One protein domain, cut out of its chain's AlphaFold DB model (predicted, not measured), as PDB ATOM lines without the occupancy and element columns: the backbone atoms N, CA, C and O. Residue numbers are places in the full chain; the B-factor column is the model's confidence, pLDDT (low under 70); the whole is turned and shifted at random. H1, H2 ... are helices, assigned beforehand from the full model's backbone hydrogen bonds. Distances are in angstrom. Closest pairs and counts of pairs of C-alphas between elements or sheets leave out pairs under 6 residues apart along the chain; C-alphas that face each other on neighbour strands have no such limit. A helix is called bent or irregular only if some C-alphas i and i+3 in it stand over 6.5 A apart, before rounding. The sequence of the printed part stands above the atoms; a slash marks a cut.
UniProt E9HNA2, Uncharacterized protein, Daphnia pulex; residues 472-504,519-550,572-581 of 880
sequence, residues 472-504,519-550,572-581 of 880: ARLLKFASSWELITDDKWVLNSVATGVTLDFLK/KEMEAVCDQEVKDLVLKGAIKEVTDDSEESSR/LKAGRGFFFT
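What this domain is: This is residues 472 to 504, 519 to 550 and 572 to 581 of the 880 residues of an uncharacterized protein of Daphnia pulex (UniProt E9HNA2). A long helix, H3, makes one end of a loose, elongated model, and a short helical hairpin of H1 and H2 makes the other end, with a gap between the two that is crossed by stretches without a named element. Residues 519 to 528 of H3 stick out from the rest, and the one-turn helix H4 sits off to one side at the end of a long link from H3. The printed part has 75 residues with four named helices, in the order H1, H2, H3, H4, and no named strand; the class is all helix. The whole is loose, with a radius of gyration of the C-alphas of 16.1 A, and its C-alphas span 51 by 29 by 22 A.

How they stand to each other: H3, residues 519 to 534, touches no helix, and its residues 519 to 528 stand free. H4, residues 546 to 549, is apart from H3 and likewise touches no helix. H1, residues 472 to 481, touches H2, residues 488 to 496, and the two form a helical hairpin. Their closest C-alphas, those of Ala 478 and Ala 495, are 5.1 A apart. H1 and H2 run opposite ways at a steep tilt of 38 degrees, with their centres 9.6 A apart. Both H1 and H2 are apart from H3 and from H4. In H2 and H3 every O i to N i+4 pair is within hydrogen-bond range, in H1 1 of 6 is, beside 6 of 7 O i to N i+3 pairs, and H4 is too short for an O i to N i+4 pair.

Where its parts are: H3 is 22.1 A from first to last C-alpha and begins with C-alpha 519 at (120.030, 116.376, 143.289). H4, four residues, ends with C-alpha 549 at (102.394, 144.446, 134.757) and is 5.5 A long. H1 is 15.0 A long and begins with C-alpha 472 at (120.051, 146.866, 153.478); it is irregular, with C-alphas 476 and 479 7.8 A apart. H2 is 11.2 A long.

The domain as a whole: The two C-alphas farthest apart, those of Asp 486 and Lys 519, are 51.2 A apart. Residues 505 to 518 are not printed, and C-alphas 504 and 519 are 37.5 A apart across this cut, which falls in the link from H2 to H3. Residues 551 to 571 are not printed either, with C-alphas 550 and 572 11.1 A apart. The link from H1 to H2 is short, with 6 residues, and that from H3 to H4 is long, with 11. The mean pLDDT of the printed part is 71.0; it is under 70 at residues 472 to 473, 499, 542 to 550 and 572 to 581.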
ATOM      1  N   ALA A 472     120.628 145.569 153.103       58.16
ATOM      2  CA  ALA A 472     120.051 146.866 153.478       58.16
ATOM      3  C   ALA A 472     120.994 147.795 154.271       58.16
ATOM      4  O   ALA A 472     120.589 148.881 154.690       58.16
ATOM      5  N   ARG A 473     122.250 147.395 154.505       68.44
ATOM      6  CA  ARG A 473     123.172 148.110 155.401       68.44
ATOM      7  C   ARG A 473     123.559 149.504 154.900       68.44
ATOM      8  O   ARG A 473     123.623 150.408 155.723       68.44
ATOM      9  N   LEU A 474     123.758 149.706 153.593       70.19
ATOM     10  CA  LEU A 474     124.144 151.019 153.042       70.19
ATOM     11  C   LEU A 474     123.050 152.088 153.202       70.19
ATOM     12  O   LEU A 474     123.368 153.222 153.547       70.19
ATOM     13  N   LEU A 475     121.774 151.709 153.056       74.56
ATOM     14  CA  LEU A 475     120.621 152.611 153.211       74.56
ATOM     15  C   LEU A 475     120.595 153.293 154.592       74.56
ATOM     16  O   LEU A 475     120.211 154.454 154.701       74.56
ATOM     17  N   LYS A 476     121.057 152.603 155.648       75.56
ATOM     18  CA  LYS A 476     121.135 153.162 157.012       75.56
ATOM     19  C   LYS A 476     122.152 154.300 157.164       75.56
ATOM     20  O   LYS A 476     122.084 155.017 158.155       75.56
ATOM     21  N   PHE A 477     123.068 154.471 156.210       79.56
ATOM     22  CA  PHE A 477     124.085 155.524 156.224       79.56
ATOM     23  C   PHE A 477     123.794 156.659 155.236       79.56
ATOM     24  O   PHE A 477     124.634 157.542 155.106       79.56
ATOM     25  N   ALA A 478     122.645 156.681 154.547       83.44
ATOM     26  CA  ALA A 478     122.337 157.698 153.532       83.44
ATOM     27  C   ALA A 478     122.548 159.144 154.036       83.44
ATOM     28  O   ALA A 478     123.311 159.895 153.435       83.44
ATOM     29  N   SER A 479     122.014 159.482 155.213       83.81
ATOM     30  CA  SER A 479     122.218 160.784 155.872       83.81
ATOM     31  C   SER A 479     123.643 161.028 156.392       83.81
ATOM     32  O   SER A 479     124.005 162.151 156.725       83.81
ATOM     33  N   SER A 480     124.480 159.990 156.481       88.94
ATOM     34  CA  SER A 480     125.918 160.133 156.752       88.94
ATOM     35  C   SER A 480     126.716 160.404 155.474       88.94
ATOM     36  O   SER A 480     127.755 161.050 155.545       88.94
ATOM     37  N   TRP A 481     126.239 159.953 154.308       86.88
ATOM     38  CA  TRP A 481     126.847 160.282 153.014       86.88
ATOM     39  C   TRP A 481     126.585 161.736 152.601       86.88
ATOM     40  O   TRP A 481     127.469 162.345 152.007       86.88
ATOM     41  N   GLU A 482     125.458 162.325 153.017       87.38
ATOM     42  CA  GLU A 482     125.170 163.770 152.896       87.38
ATOM     43  C   GLU A 482     126.219 164.659 153.600       87.38
ATOM     44  O   GLU A 482     126.389 165.817 153.239       87.38
ATOM     45  N   LEU A 483     126.966 164.119 154.575       91.06
ATOM     46  CA  LEU A 483     128.074 164.811 155.253       91.06
ATOM     47  C   LEU A 483     129.441 164.598 154.572       91.06
ATOM     48  O   LEU A 483     130.443 165.153 155.017       91.06
ATOM     49  N   ILE A 484     129.500 163.746 153.543       88.88
ATOM     50  CA  ILE A 484     130.732 163.301 152.870       88.88
ATOM     51  C   ILE A 484     130.772 163.789 151.414       88.88
ATOM     52  O   ILE A 484     131.857 163.995 150.870       88.88
ATOM     53  N   THR A 485     129.619 163.970 150.761       89.88
ATOM     54  CA  THR A 485     129.547 164.443 149.374       89.88
ATOM     55  C   THR A 485     128.226 165.137 149.042       89.88
ATOM     56  O   THR A 485     127.156 164.652 149.397       89.88
ATOM     57  N   ASP A 486     128.306 166.229 148.279       92.06
ATOM     58  CA  ASP A 486     127.153 166.903 147.662       92.06
ATOM     59  C   ASP A 486     126.699 166.238 146.340       92.06
ATOM     60  O   ASP A 486     125.757 166.706 145.691       92.06
ATOM     61  N   ASP A 487     127.373 165.168 145.889       93.12
ATOM     62  CA  ASP A 487     127.056 164.505 144.622       93.12
ATOM     63  C   ASP A 487     125.713 163.765 144.705       93.12
ATOM     64  O   ASP A 487     125.596 162.652 145.224       93.12
ATOM     65  N   LYS A 488     124.691 164.380 144.106       86.00
ATOM     66  CA  LYS A 488     123.330 163.847 144.003       86.00
ATOM     67  C   LYS A 488     123.266 162.453 143.380       86.00
ATOM     68  O   LYS A 488     122.352 161.707 143.726       86.00
ATOM     69  N   TRP A 489     124.190 162.070 142.495       84.44
ATOM     70  CA  TRP A 489     124.222 160.707 141.966       84.44
ATOM     71  C   TRP A 489     124.635 159.706 143.048       84.44
ATOM     72  O   TRP A 489     123.983 158.672 143.191       84.44
ATOM     73  N   VAL A 490     125.648 160.026 143.860       83.94
ATOM     74  CA  VAL A 490     126.077 159.188 144.993       83.94
ATOM     75  C   VAL A 490     125.012 159.161 146.091       83.94
ATOM     76  O   VAL A 490     124.676 158.085 146.583       83.94
ATOM     77  N   LEU A 491     124.424 160.309 146.435       88.19
ATOM     78  CA  LEU A 491     123.376 160.391 147.458       88.19
ATOM     79  C   LEU A 491     122.128 159.594 147.059       88.19
ATOM     80  O   LEU A 491     121.677 158.751 147.835       88.19
ATOM     81  N   ASN A 492     121.629 159.754 145.828       81.94
ATOM     82  CA  ASN A 492     120.531 158.928 145.312       81.94
ATOM     83  C   ASN A 492     120.930 157.444 145.259       81.94
ATOM     84  O   ASN A 492     120.177 156.581 145.704       81.94
ATOM     85  N   SER A 493     122.145 157.127 144.804       83.81
ATOM     86  CA  SER A 493     122.662 155.753 144.778       83.81
ATOM     87  C   SER A 493     122.626 155.081 146.157       83.81
ATOM     88  O   SER A 493     122.218 153.924 146.262       83.81
ATOM     89  N   VAL A 494     123.007 155.787 147.226       83.94
ATOM     90  CA  VAL A 494     122.993 155.242 148.595       83.94
ATOM     91  C   VAL A 494     121.586 155.247 149.208       83.94
ATOM     92  O   VAL A 494     121.240 154.296 149.908       83.94
ATOM     93  N   ALA A 495     120.766 156.270 148.944       80.81
ATOM     94  CA  ALA A 495     119.446 156.453 149.558       80.81
ATOM     95  C   ALA A 495     118.305 155.682 148.865       80.81
ATOM     96  O   ALA A 495     117.361 155.252 149.528       80.81
ATOM     97  N   THR A 496     118.371 155.497 147.542       76.56
ATOM     98  CA  THR A 496     117.335 154.817 146.741       76.56
ATOM     99  C   THR A 496     117.834 153.575 146.003       76.56
ATOM    100  O   THR A 496     117.013 152.816 145.485       76.56
ATOM    101  N   GLY A 497     119.150 153.338 145.964       72.50
ATOM    102  CA  GLY A 497     119.775 152.362 145.068       72.50
ATOM    103  C   GLY A 497     119.905 152.892 143.636       72.50
ATOM    104  O   GLY A 497     119.193 153.814 143.240       72.50
ATOM    105  N   VAL A 498     120.798 152.284 142.850       75.75
ATOM    106  CA  VAL A 498     120.854 152.491 141.394       75.75
ATOM    107  C   VAL A 498     119.768 151.669 140.706       75.75
ATOM    108  O   VAL A 498     119.662 150.462 140.922       75.75
ATOM    109  N   THR A 499     118.998 152.323 139.841       68.69
ATOM    110  CA  THR A 499     118.162 151.685 138.822       68.69
ATOM    111  C   THR A 499     118.934 151.616 137.506       68.69
ATOM    112  O   THR A 499     119.617 152.567 137.128       68.69
ATOM    113  N   LEU A 500     118.840 150.485 136.806       72.44
ATOM    114  CA  LEU A 500     119.345 150.332 135.442       72.44
ATOM    115  C   LEU A 500     118.144 150.249 134.504       72.44
ATOM    116  O   LEU A 500     117.504 149.203 134.400       72.44
ATOM    117  N   ASP A 501     117.822 151.365 133.858       73.25
ATOM    118  CA  ASP A 501     116.681 151.447 132.952       73.25
ATOM    119  C   ASP A 501     117.006 150.759 131.617       73.25
ATOM    120  O   ASP A 501     118.013 151.047 130.962       73.25
ATOM    121  N   PHE A 502     116.150 149.829 131.194       72.00
ATOM    122  CA  PHE A 502     116.325 149.123 129.927       72.00
ATOM    123  C   PHE A 502     116.008 150.047 128.742       72.00
ATOM    124  O   PHE A 502     114.860 150.432 128.538       72.00
ATOM    125  N   LEU A 503     117.010 150.324 127.897       79.69
ATOM    126  CA  LEU A 503     116.862 151.148 126.683       79.69
ATOM    127  C   LEU A 503     115.796 150.618 125.700       79.69
ATOM    128  O   LEU A 503     115.261 151.379 124.895       79.69
ATOM    129  N   LYS A 504     115.514 149.310 125.740       80.69
ATOM    130  CA  LYS A 504     114.416 148.618 125.045       80.69
ATOM    131  C   LYS A 504     113.955 147.451 125.922       80.69
ATOM    132  O   LYS A 504     114.799 146.819 126.553       80.69
ATOM    133  N   LYS A 519     120.930 116.022 142.171       89.50
ATOM    134  CA  LYS A 519     120.030 116.376 143.289       89.50
ATOM    135  C   LYS A 519     120.744 117.127 144.421       89.50
ATOM    136  O   LYS A 519     120.128 117.914 145.128       89.50
ATOM    137  N   GLU A 520     122.043 116.891 144.586       89.25
ATOM    138  CA  GLU A 520     122.891 117.594 145.553       89.25
ATOM    139  C   GLU A 520     123.159 119.041 145.114       89.25
ATOM    140  O   GLU A 520     123.029 119.961 145.917       89.25
ATOM    141  N   MET A 521     123.466 119.264 143.830       84.75
ATOM    142  CA  MET A 521     123.612 120.611 143.266       84.75
ATOM    143  C   MET A 521     122.286 121.376 143.271       84.75
ATOM    144  O   MET A 521     122.266 122.550 143.624       84.75
ATOM    145  N   GLU A 522     121.184 120.706 142.930       87.12
ATOM    146  CA  GLU A 522     119.826 121.251 142.995       87.12
ATOM    147  C   GLU A 522     119.496 121.711 144.423       87.12
ATOM    148  O   GLU A 522     119.171 122.879 144.613       87.12
ATOM    149  N   ALA A 523     119.712 120.863 145.436       88.75
ATOM    150  CA  ALA A 523     119.510 121.212 146.844       88.75
ATOM    151  C   ALA A 523     120.395 122.379 147.331       88.75
ATOM    152  O   ALA A 523     119.942 123.194 148.135       88.75
ATOM    153  N   VAL A 524     121.636 122.494 146.840       90.25
ATOM    154  CA  VAL A 524     122.528 123.631 147.144       90.25
ATOM    155  C   VAL A 524     122.023 124.929 146.503       90.25
ATOM    156  O   VAL A 524     122.008 125.963 147.169       90.25
ATOM    157  N   CYS A 525     121.570 124.889 145.246       85.12
ATOM    158  CA  CYS A 525     120.957 126.041 144.577       85.12
ATOM    159  C   CYS A 525     119.678 126.492 145.298       85.12
ATOM    160  O   CYS A 525     119.515 127.676 145.590       85.12
ATOM    161  N   ASP A 526     118.815 125.540 145.648       88.38
ATOM    162  CA  ASP A 526     117.592 125.754 146.421       88.38
ATOM    163  C   ASP A 526     117.868 126.409 147.779       88.38
ATOM    164  O   ASP A 526     117.141 127.312 148.198       88.38
ATOM    165  N   GLN A 527     118.914 125.953 148.478       89.75
ATOM    166  CA  GLN A 527     119.309 126.530 149.758       89.75
ATOM    167  C   GLN A 527     119.851 127.949 149.582       89.75
ATOM    168  O   GLN A 527     119.416 128.822 150.320       89.75
ATOM    169  N   GLU A 528     120.717 128.219 148.598       89.38
ATOM    170  CA  GLU A 528     121.236 129.576 148.362       89.38
ATOM    171  C   GLU A 528     120.112 130.558 147.977       89.38
ATOM    172  O   GLU A 528     120.102 131.694 148.446       89.38
ATOM    173  N   VAL A 529     119.109 130.128 147.200       85.00
ATOM    174  CA  VAL A 529     117.926 130.955 146.890       85.00
ATOM    175  C   VAL A 529     117.115 131.265 148.155       85.00
ATOM    176  O   VAL A 529     116.789 132.430 148.394       85.00
ATOM    177  N   LYS A 530     116.842 130.263 149.006       86.56
ATOM    178  CA  LYS A 530     116.161 130.453 150.306       86.56
ATOM    179  C   LYS A 530     116.958 131.389 151.218       86.56
ATOM    180  O   LYS A 530     116.392 132.302 151.816       86.56
ATOM    181  N   ASP A 531     118.274 131.218 151.260       81.31
ATOM    182  CA  ASP A 531     119.215 132.073 151.976       81.31
ATOM    183  C   ASP A 531     119.178 133.525 151.469       81.31
ATOM    184  O   ASP A 531     119.169 134.449 152.278       81.31
ATOM    185  N   LEU A 532     119.133 133.759 150.154       80.62
ATOM    186  CA  LEU A 532     119.071 135.103 149.565       80.62
ATOM    187  C   LEU A 532     117.725 135.803 149.824       80.62
ATOM    188  O   LEU A 532     117.719 137.016 150.059       80.62
ATOM    189  N   VAL A 533     116.612 135.061 149.838       82.31
ATOM    190  CA  VAL A 533     115.299 135.571 150.282       82.31
ATOM    191  C   VAL A 533     115.352 135.938 151.770       82.31
ATOM    192  O   VAL A 533     115.005 137.057 152.142       82.31
ATOM    193  N   LEU A 534     115.864 135.043 152.623       81.81
ATOM    194  CA  LEU A 534     115.964 135.242 154.076       81.81
ATOM    195  C   LEU A 534     116.900 136.407 154.443       81.81
ATOM    196  O   LEU A 534     116.581 137.210 155.318       81.81
ATOM    197  N   LYS A 535     118.021 136.569 153.729       79.19
ATOM    198  CA  LYS A 535     118.953 137.709 153.854       79.19
ATOM    199  C   LYS A 535     118.356 139.033 153.341       79.19
ATOM    200  O   LYS A 535     118.998 140.076 153.501       79.19
ATOM    201  N   GLY A 536     117.174 139.002 152.714       71.62
ATOM    202  CA  GLY A 536     116.507 140.151 152.100       71.62
ATOM    203  C   GLY A 536     117.243 140.722 150.887       71.62
ATOM    204  O   GLY A 536     117.154 141.923 150.639       71.62
ATOM    205  N   ALA A 537     118.022 139.893 150.186       72.00
ATOM    206  CA  ALA A 537     118.800 140.280 149.008       72.00
ATOM    207  C   ALA A 537     117.996 140.149 147.702       72.00
ATOM    208  O   ALA A 537     118.230 140.902 146.760       72.00
ATOM    209  N   ILE A 538     117.033 139.224 147.666       77.12
ATOM    210  CA  ILE A 538     116.018 139.092 146.611       77.12
ATOM    211  C   ILE A 538     114.628 139.024 147.252       77.12
ATOM    212  O   ILE A 538     114.499 138.697 148.432       77.12
ATOM    213  N   LYS A 539     113.583 139.328 146.476       77.44
ATOM    214  CA  LYS A 539     112.189 139.244 146.922       77.44
ATOM    215  C   LYS A 539     111.383 138.377 145.956       77.44
ATOM    216  O   LYS A 539     111.439 138.581 144.745       77.44
ATOM    217  N   GLU A 540     110.610 137.447 146.501       77.19
ATOM    218  CA  GLU A 540     109.548 136.767 145.763       77.19
ATOM    219  C   GLU A 540     108.406 137.752 145.454       77.19
ATOM    220  O   GLU A 540     108.087 138.644 146.255       77.19
ATOM    221  N   VAL A 541     107.811 137.627 144.267       78.38
ATOM    222  CA  VAL A 541     106.718 138.485 143.805       78.38
ATOM    223  C   VAL A 541     105.591 137.627 143.257       78.38
ATOM    224  O   VAL A 541     105.788 136.833 142.344       78.38
ATOM    225  N   THR A 542     104.402 137.821 143.818       68.38
ATOM    226  CA  THR A 542     103.165 137.192 143.365       68.38
ATOM    227  C   THR A 542     102.522 137.989 142.228       68.38
ATOM    228  O   THR A 542     102.665 139.216 142.133       68.38
ATOM    229  N   ASP A 543     101.799 137.270 141.371       56.28
ATOM    230  CA  ASP A 543     101.203 137.785 140.131       56.28
ATOM    231  C   ASP A 543     100.150 138.885 140.366       56.28
ATOM    232  O   ASP A 543      99.943 139.723 139.493       56.28
ATOM    233  N   ASP A 544      99.539 138.935 141.554       53.25
ATOM    234  CA  ASP A 544      98.442 139.852 141.911       53.25
ATOM    235  C   ASP A 544      98.877 141.313 142.162       53.25
ATOM    236  O   ASP A 544      98.098 142.131 142.653       53.25
ATOM    237  N   SER A 545     100.136 141.657 141.881       52.97
ATOM    238  CA  SER A 545     100.685 143.000 142.094       52.97
ATOM    239  C   SER A 545     100.758 143.806 140.794       52.97
ATOM    240  O   SER A 545     101.232 143.309 139.774       52.97
ATOM    241  N   GLU A 546     100.391 145.096 140.833       50.50
ATOM    242  CA  GLU A 546     100.519 146.013 139.677       50.50
ATOM    243  C   GLU A 546     101.962 146.114 139.139       50.50
ATOM    244  O   GLU A 546     102.194 146.492 137.991       50.50
ATOM    245  N   GLU A 547     102.952 145.742 139.956       46.25
ATOM    246  CA  GLU A 547     104.363 145.673 139.572       46.25
ATOM    247  C   GLU A 547     104.649 144.515 138.596       46.25
ATOM    248  O   GLU A 547     105.550 144.638 137.762       46.25
ATOM    249  N   SER A 548     103.849 143.438 138.610       44.59
ATOM    250  CA  SER A 548     103.944 142.351 137.623       44.59
ATOM    251  C   SER A 548     103.587 142.817 136.207       44.59
ATOM    252  O   SER A 548     104.111 142.261 135.245       44.59
ATOM    253  N   SER A 549     102.766 143.862 136.057       41.84
ATOM    254  CA  SER A 549     102.394 144.446 134.757       41.84
ATOM    255  C   SER A 549     103.510 145.284 134.116       41.84
ATOM    256  O   SER A 549     103.382 145.704 132.968       41.84
ATOM    257  N   ARG A 550     104.601 145.564 134.846       42.22
ATOM    258  CA  ARG A 550     105.780 146.301 134.348       42.22
ATOM    259  C   ARG A 550     107.009 145.420 134.111       42.22
ATOM    260  O   ARG A 550     107.958 145.880 133.483       42.22
ATOM    261  N   LEU A 572     113.267 141.074 139.892       30.34
ATOM    262  CA  LEU A 572     114.279 142.095 140.119       30.34
ATOM    263  C   LEU A 572     113.567 143.448 140.116       30.34
ATOM    264  O   LEU A 572     113.286 144.017 139.061       30.34
ATOM    265  N   LYS A 573     113.223 143.938 141.310       31.34
ATOM    266  CA  LYS A 573     112.418 145.148 141.462       31.34
ATOM    267  C   LYS A 573     113.174 146.397 140.997       31.34
ATOM    268  O   LYS A 573     113.917 147.020 141.755       31.34
ATOM    269  N   ALA A 574     112.895 146.822 139.768       40.62
ATOM    270  CA  ALA A 574     113.181 148.167 139.283       40.62
ATOM    271  C   ALA A 574     112.308 149.190 140.042       40.62
ATOM    272  O   ALA A 574     111.237 149.588 139.590       40.62
ATOM    273  N   GLY A 575     112.741 149.561 141.252       30.22
ATOM    274  CA  GLY A 575     112.041 150.508 142.121       30.22
ATOM    275  C   GLY A 575     112.408 150.354 143.600       30.22
ATOM    276  O   GLY A 575     111.758 149.594 144.312       30.22
ATOM    277  N   ARG A 576     113.377 151.162 144.063       35.31
ATOM    278  CA  ARG A 576     113.979 151.190 145.419       35.31
ATOM    279  C   ARG A 576     114.843 149.963 145.785       35.31
ATOM    280  O   ARG A 576     114.319 148.979 146.290       35.31
ATOM    281  N   GLY A 577     116.168 150.112 145.658       31.59
ATOM    282  CA  GLY A 577     117.214 149.203 146.176       31.59
ATOM    283  C   GLY A 577     117.321 147.869 145.421       31.59
ATOM    284  O   GLY A 577     116.398 147.071 145.446       31.59
ATOM    285  N   PHE A 578     118.426 147.528 144.752       28.91
ATOM    286  CA  PHE A 578     119.781 147.445 145.311       28.91
ATOM    287  C   PHE A 578     120.885 147.473 144.237       28.91
ATOM    288  O   PHE A 578     120.653 147.174 143.071       28.91
ATOM    289  N   PHE A 579     122.124 147.742 144.662       26.00
ATOM    290  CA  PHE A 579     123.320 147.514 143.845       26.00
ATOM    291  C   PHE A 579     123.696 146.030 143.781       26.00
ATOM    292  O   PHE A 579     123.926 145.403 144.817       26.00
ATOM    293  N   PHE A 580     123.960 145.528 142.574       23.28
ATOM    294  CA  PHE A 580     124.881 144.406 142.406       23.28
ATOM    295  C   PHE A 580     126.324 144.910 142.497       23.28
ATOM    296  O   PHE A 580     126.819 145.572 141.586       23.28
ATOM    297  N   THR A 581     127.038 144.535 143.559       23.77
ATOM    298  CA  THR A 581     128.502 144.427 143.475       23.77
ATOM    299  C   THR A 581     128.834 142.993 143.085       23.77
ATOM    300  O   THR A 581     128.841 142.094 143.922       23.77
TER     301      THR A 581